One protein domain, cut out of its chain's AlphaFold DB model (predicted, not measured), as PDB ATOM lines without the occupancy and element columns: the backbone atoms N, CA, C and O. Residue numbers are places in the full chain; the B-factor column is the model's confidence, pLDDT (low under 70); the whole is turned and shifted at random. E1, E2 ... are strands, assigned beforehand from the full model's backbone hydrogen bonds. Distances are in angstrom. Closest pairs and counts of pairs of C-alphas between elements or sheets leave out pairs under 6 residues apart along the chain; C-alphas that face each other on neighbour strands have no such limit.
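AT A GLANCE: This is residues 2 to 48 of the 91 residues of the protein "AbrB/MazE/SpoVT family DNA-binding domain-containing protein" of Pseudanabaena sp (UniProt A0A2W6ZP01). Two separate two-stranded hairpins, E1 with E2 and E3 with E4, are joined by the long link of residues 17 to 27, and no strand of the one hairpin comes near a strand of the other. The two turns, with residues 8 to 13 and 32 to 37, stick out free. The printed part has 47 residues with no named helix and four named strands, E1, E2, E3 and E4 along the chain, in two antiparallel sheets of two strands each. The class is all strand, though under half of the residues, 22 of 47, are in named elements. The whole is only just loose, close to compact, with a radius of gyration of the C-alphas of 11.8 A and spans of 32 by 26 by 21 A.

IN THESE COORDINATES: Find C-alpha 5 at (59.878, 8.209, -5.728); from there E1 runs 12.9 A over residues 5 to 9. E2, residues 12 to 16, covers 12.8 A. Next look for E3, residues 28 to 33, 15.8 A long. E4, residues 36 to 41, runs 16.7 A and ends at C-alpha 41, (41.138, 15.655, -4.365).

HOW THE PARTS SIT: E1 and E2 form an antiparallel hairpin at 151 degrees, where N 14 and O 7 are 2.8 A apart, within hydrogen-bond range. The C-alphas of Met 8 and Gln 13 face each other at 4.7 A. E3 and E4 form the second antiparallel hairpin, at 157 degrees; look at N 29 and O 40, 2.8 A apart and within hydrogen-bond range. E1 is apart from E3 and E4, and so is E2.

THE WHOLE: The C-alphas of Gly 10 and Gln 47, 33.8 A apart, are the two farthest apart. The links E1 to E2 and E3 to E4 are tight, and E2 to E3 is long, with 11 residues. The printed part has no cut. The mean pLDDT of the printed part is 93.9, and no printed residue is under 70.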
ATOM      1  N   HIS A   2      59.952  15.458   3.299       90.50
ATOM      2  CA  HIS A   2      59.675  14.121   2.761       90.50
ATOM      3  C   HIS A   2      59.878  14.124   1.243       90.50
ATOM      4  O   HIS A   2      59.714  15.161   0.600       90.50
ATOM      5  N   THR A   3      60.252  12.982   0.672       94.12
ATOM      6  CA  THR A   3      60.443  12.815  -0.774       94.12
ATOM      7  C   THR A   3      59.560  11.681  -1.290       94.12
ATOM      8  O   THR A   3      59.270  10.727  -0.570       94.12
ATOM      9  N   ALA A   4      59.128  11.789  -2.546       95.25
ATOM     10  CA  ALA A   4      58.402  10.741  -3.258       95.25
ATOM     11  C   ALA A   4      59.304  10.150  -4.346       95.25
ATOM     12  O   ALA A   4      60.114  10.858  -4.950       95.25
ATOM     13  N   LYS A   5      59.169   8.848  -4.612       95.50
ATOM     14  CA  LYS A   5      59.878   8.209  -5.728       95.50
ATOM     15  C   LYS A   5      59.105   8.452  -7.020       95.50
ATOM     16  O   LYS A   5      57.888   8.288  -7.046       95.50
ATOM     17  N   LEU A   6      59.826   8.780  -8.090       95.81
ATOM     18  CA  LEU A   6      59.274   8.857  -9.440       95.81
ATOM     19  C   LEU A   6      59.624   7.585 -10.213       95.81
ATOM     20  O   LEU A   6      60.742   7.076 -10.109       95.81
ATOM     21  N   ARG A   7      58.671   7.068 -10.986       97.44
ATOM     22  CA  ARG A   7      58.844   5.884 -11.833       97.44
ATOM     23  C   ARG A   7      58.191   6.120 -13.188       97.44
ATOM     24  O   ARG A   7      57.112   6.694 -13.250       97.44
ATOM     25  N   MET A   8      58.823   5.637 -14.252       97.31
ATOM     26  CA  MET A   8      58.210   5.590 -15.579       97.31
ATOM     27  C   MET A   8      57.450   4.275 -15.767       97.31
ATOM     28  O   MET A   8      57.982   3.210 -15.443       97.31
ATOM     29  N   GLN A   9      56.239   4.346 -16.312       95.94
ATOM     30  CA  GLN A   9      55.470   3.200 -16.797       95.94
ATOM     31  C   GLN A   9      55.066   3.476 -18.250       95.94
ATOM     32  O   GLN A   9      54.103   4.182 -18.526       95.94
ATOM     33  N   GLY A  10      55.854   2.961 -19.199       95.06
ATOM     34  CA  GLY A  10      55.702   3.328 -20.609       95.06
ATOM     35  C   GLY A  10      55.913   4.832 -20.811       95.06
ATOM     36  O   GLY A  10      56.973   5.355 -20.466       95.06
ATOM     37  N   ASN A  11      54.892   5.517 -21.330       96.00
ATOM     38  CA  ASN A  11      54.906   6.968 -21.548       96.00
ATOM     39  C   ASN A  11      54.386   7.771 -20.343       96.00
ATOM     40  O   ASN A  11      54.359   8.999 -20.395       96.00
ATOM     41  N   GLU A  12      53.970   7.102 -19.270       95.94
ATOM     42  CA  GLU A  12      53.414   7.736 -18.079       95.94
ATOM     43  C   GLU A  12      54.473   7.871 -16.983       95.94
ATOM     44  O   GLU A  12      55.346   7.012 -16.816       95.94
ATOM     45  N   GLN A  13      54.382   8.952 -16.206       95.06
ATOM     46  CA  GLN A  13      55.200   9.159 -15.016       95.06
ATOM     47  C   GLN A  13      54.334   9.028 -13.763       95.06
ATOM     48  O   GLN A  13      53.345   9.736 -13.595       95.06
ATOM     49  N   LEU A  14      54.749   8.144 -12.862       95.06
ATOM     50  CA  LEU A  14      54.088   7.869 -11.595       95.06
ATOM     51  C   LEU A  14      54.880   8.482 -10.442       95.06
ATOM     52  O   LEU A  14      56.096   8.285 -10.344       95.06
ATOM     53  N   ALA A  15      54.177   9.161  -9.538       94.62
ATOM     54  CA  ALA A  15      54.699   9.579  -8.244       94.62
ATOM     55  C   ALA A  15      54.158   8.649  -7.154       94.62
ATOM     56  O   ALA A  15      52.950   8.541  -6.961       94.62
ATOM     57  N   ILE A  16      55.054   7.969  -6.441       94.50
ATOM     58  CA  ILE A  16      54.680   7.059  -5.355       94.50
ATOM     59  C   ILE A  16      54.648   7.865  -4.058       94.50
ATOM     60  O   ILE A  16      55.703   8.242  -3.539       94.50
ATOM     61  N   LEU A  17      53.440   8.143  -3.566       94.44
ATOM     62  CA  LEU A  17      53.227   8.902  -2.337       94.44
ATOM     63  C   LEU A  17      53.648   8.066  -1.114       94.44
ATOM     64  O   LEU A  17      53.244   6.905  -1.019       94.44
ATOM     65  N   PRO A  18      54.466   8.617  -0.200       94.50
ATOM     66  CA  PRO A  18      54.798   7.952   1.055       94.50
ATOM     67  C   PRO A  18      53.600   7.934   2.015       94.50
ATOM     68  O   PRO A  18      52.625   8.666   1.834       94.50
ATOM     69  N   ASP A  19      53.705   7.127   3.068       92.44
ATOM     70  CA  ASP A  19      52.669   7.030   4.097       92.44
ATOM     71  C   ASP A  19      52.391   8.370   4.780       92.44
ATOM     72  O   ASP A  19      53.307   9.132   5.097       92.44
ATOM     73  N   GLY A  20      51.102   8.660   4.972       92.62
ATOM     74  CA  GLY A  20      50.610   9.931   5.504       92.62
ATOM     75  C   GLY A  20      50.399  11.018   4.445       92.62
ATOM     76  O   GLY A  20      49.875  12.078   4.776       92.62
ATOM     77  N   PHE A  21      50.761  10.766   3.181       93.06
ATOM     78  CA  PHE A  21      50.553  11.696   2.062       93.06
ATOM     79  C   PHE A  21      49.512  11.198   1.049       93.06
ATOM     80  O   PHE A  21      49.296  11.851   0.028       93.06
ATOM     81  N   GLN A  22      48.875  10.048   1.294       91.81
ATOM     82  CA  GLN A  22      47.821   9.525   0.427       91.81
ATOM     83  C   GLN A  22      46.594  10.451   0.409       91.81
ATOM     84  O   GLN A  22      46.154  10.950   1.444       91.81
ATOM     85  N   LEU A  23      46.025  10.654  -0.780       90.94
ATOM     86  CA  LEU A  23      44.797  11.423  -0.977       90.94
ATOM     87  C   LEU A  23      43.591  10.480  -1.027       90.94
ATOM     88  O   LEU A  23      43.692   9.359  -1.521       90.94
ATOM     89  N   VAL A  24      42.445  10.938  -0.523       89.06
ATOM     90  CA  VAL A  24      41.197  10.164  -0.534       89.06
ATOM     91  C   VAL A  24      40.517  10.275  -1.900       89.06
ATOM     92  O   VAL A  24      40.313  11.381  -2.404       89.06
ATOM     93  N   GLY A  25      40.102   9.133  -2.450       89.88
ATOM     94  CA  GLY A  25      39.390   9.026  -3.725       89.88
ATOM     95  C   GLY A  25      40.219   8.345  -4.813       89.88
ATOM     96  O   GLY A  25      41.324   7.872  -4.565       89.88
ATOM     97  N   GLU A  26      39.659   8.287  -6.018       93.56
ATOM     98  CA  GLU A  26      40.283   7.633  -7.180       93.56
ATOM     99  C   GLU A  26      40.934   8.641  -8.139       93.56
ATOM    100  O   GLU A  26      41.847   8.296  -8.885       93.56
ATOM    101  N   GLU A  27      40.499   9.906  -8.096       94.69
ATOM    102  CA  GLU A  27      40.930  10.953  -9.020       94.69
ATOM    103  C   GLU A  27      41.272  12.264  -8.301       94.69
ATOM    104  O   GLU A  27      40.685  12.638  -7.278       94.69
ATOM    105  N   VAL A  28      42.192  13.014  -8.905       95.50
ATOM    106  CA  VAL A  28      42.614  14.344  -8.458       95.50
ATOM    107  C   VAL A  28      42.613  15.320  -9.629       95.50
ATOM    108  O   VAL A  28      42.920  14.956 -10.763       95.50
ATOM    109  N   TYR A  29      42.325  16.589  -9.352       95.38
ATOM    110  CA  TYR A  29      42.694  17.669 -10.258       95.38
ATOM    111  C   TYR A  29      44.197  17.926 -10.161       95.38
ATOM    112  O   TYR A  29      44.776  17.894  -9.074       95.38
ATOM    113  N   ILE A  30      44.818  18.227 -11.299       95.31
ATOM    114  CA  ILE A  30      46.241  18.554 -11.386       95.31
ATOM    115  C   ILE A  30      46.378  19.993 -11.869       95.31
ATOM    116  O   ILE A  30      45.870  20.352 -12.930       95.31
ATOM    117  N   LYS A  31      47.107  20.814 -11.111       95.06
ATOM    118  CA  LYS A  31      47.481  22.173 -11.513       95.06
ATOM    119  C   LYS A  31      48.995  22.315 -11.531       95.06
ATOM    120  O   LYS A  31      49.656  22.021 -10.541       95.06
ATOM    121  N   LYS A  32      49.545  22.806 -12.641       96.69
ATOM    122  CA  LYS A  32      50.974  23.115 -12.767       96.69
ATOM    123  C   LYS A  32      51.230  24.581 -12.419       96.69
ATOM    124  O   LYS A  32      50.551  25.463 -12.940       96.69
ATOM    125  N   VAL A  33      52.217  24.834 -11.565       97.06
ATOM    126  CA  VAL A  33      52.673  26.178 -11.182       97.06
ATOM    127  C   VAL A  33      54.196  26.198 -11.281       97.06
ATOM    128  O   VAL A  33      54.896  25.664 -10.425       97.06
ATOM    129  N   GLY A  34      54.721  26.757 -12.374       96.44
ATOM    130  CA  GLY A  34      56.150  26.687 -12.683       96.44
ATOM    131  C   GLY A  34      56.625  25.238 -12.853       96.44
ATOM    132  O   GLY A  34      56.125  24.507 -13.713       96.44
ATOM    133  N   ASN A  35      57.592  24.827 -12.031       94.81
ATOM    134  CA  ASN A  35      58.107  23.455 -11.962       94.81
ATOM    135  C   ASN A  35      57.415  22.587 -10.893       94.81
ATOM    136  O   ASN A  35      57.782  21.425 -10.739       94.81
ATOM    137  N   ALA A  36      56.428  23.125 -10.176       95.38
ATOM    138  CA  ALA A  36      55.644  22.391  -9.192       95.38
ATOM    139  C   ALA A  36      54.303  21.925  -9.780       95.38
ATOM    140  O   ALA A  36      53.729  22.562 -10.670       95.38
ATOM    141  N   ILE A  37      53.787  20.821  -9.241       95.50
ATOM    142  CA  ILE A  37      52.410  20.369  -9.456       95.50
ATOM    143  C   ILE A  37      51.669  20.353  -8.123       95.50
ATOM    144  O   ILE A  37      52.244  20.036  -7.085       95.50
ATOM    145  N   ILE A  38      50.389  20.696  -8.169       93.81
ATOM    146  CA  ILE A  38      49.465  20.641  -7.043       93.81
ATOM    147  C   ILE A  38      48.405  19.602  -7.396       93.81
ATOM    148  O   ILE A  38      47.793  19.686  -8.465       93.81
ATOM    149  N   LEU A  39      48.214  18.631  -6.505       94.19
ATOM    150  CA  LEU A  39      47.178  17.606  -6.607       94.19
ATOM    151  C   LEU A  39      46.039  17.974  -5.656       94.19
ATOM    152  O   LEU A  39      46.283  18.204  -4.473       94.19
ATOM    153  N   ILE A  40      44.813  18.047  -6.168       93.38
ATOM    154  CA  ILE A  40      43.627  18.442  -5.397       93.38
ATOM    155  C   ILE A  40      42.596  17.307  -5.480       93.38
ATOM    156  O   ILE A  40      42.186  16.971  -6.592       93.38
ATOM    157  N   PRO A  41      42.151  16.712  -4.356       93.56
ATOM    158  CA  PRO A  41      41.138  15.655  -4.365       93.56
ATOM    159  C   PRO A  41      39.848  16.083  -5.071       93.56
ATOM    160  O   PRO A  41      39.276  17.123  -4.747       93.56
ATOM    161  N   LYS A  42      39.358  15.270  -6.013       93.75
ATOM    162  CA  LYS A  42      38.150  15.601  -6.788       93.75
ATOM    163  C   LYS A  42      36.861  15.488  -5.968       93.75
ATOM    164  O   LYS A  42      35.917  16.231  -6.209       93.75
ATOM    165  N   ASN A  43      36.839  14.595  -4.978       91.56
ATOM    166  CA  ASN A  43      35.665  14.361  -4.129       91.56
ATOM    167  C   ASN A  43      35.341  15.553  -3.221       91.56
ATOM    168  O   ASN A  43      34.187  15.739  -2.849       91.56
ATOM    169  N   ASN A  44      36.349  16.347  -2.845       88.25
ATOM    170  CA  ASN A  44      36.159  17.523  -2.002       88.25
ATOM    171  C   ASN A  44      37.250  18.581  -2.262       88.25
ATOM    172  O   ASN A  44      38.149  18.780  -1.440       88.25
ATOM    173  N   PRO A  45      37.201  19.258  -3.421       89.81
ATOM    174  CA  PRO A  45      38.282  20.134  -3.867       89.81
ATOM    175  C   PRO A  45      38.379  21.430  -3.053       89.81
ATOM    176  O   PRO A  45      39.422  22.082  -3.062       89.81
ATOM    177  N   TRP A  46      37.311  21.795  -2.337       92.56
ATOM    178  CA  TRP A  46      37.220  23.022  -1.546       92.56
ATOM    179  C   TRP A  46      37.461  22.806  -0.050       92.56
ATOM    180  O   TRP A  46      37.469  23.783   0.691       92.56
ATOM    181  N   GLN A  47      37.707  21.575   0.418       90.69
ATOM    182  CA  GLN A  47      37.904  21.325   1.852       90.69
ATOM    183  C   GLN A  47      39.040  22.163   2.438       90.69
ATOM    184  O   GLN A  47      38.904  22.693   3.533       90.69
ATOM    185  N   THR A  48      40.143  22.327   1.705       87.81
ATOM    186  CA  THR A  48      41.267  23.157   2.158       87.81
ATOM    187  C   THR A  48      40.858  24.616   2.353       87.81
ATOM    188  O   THR A  48      41.324  25.248   3.294       87.81
TER     189      THR A  48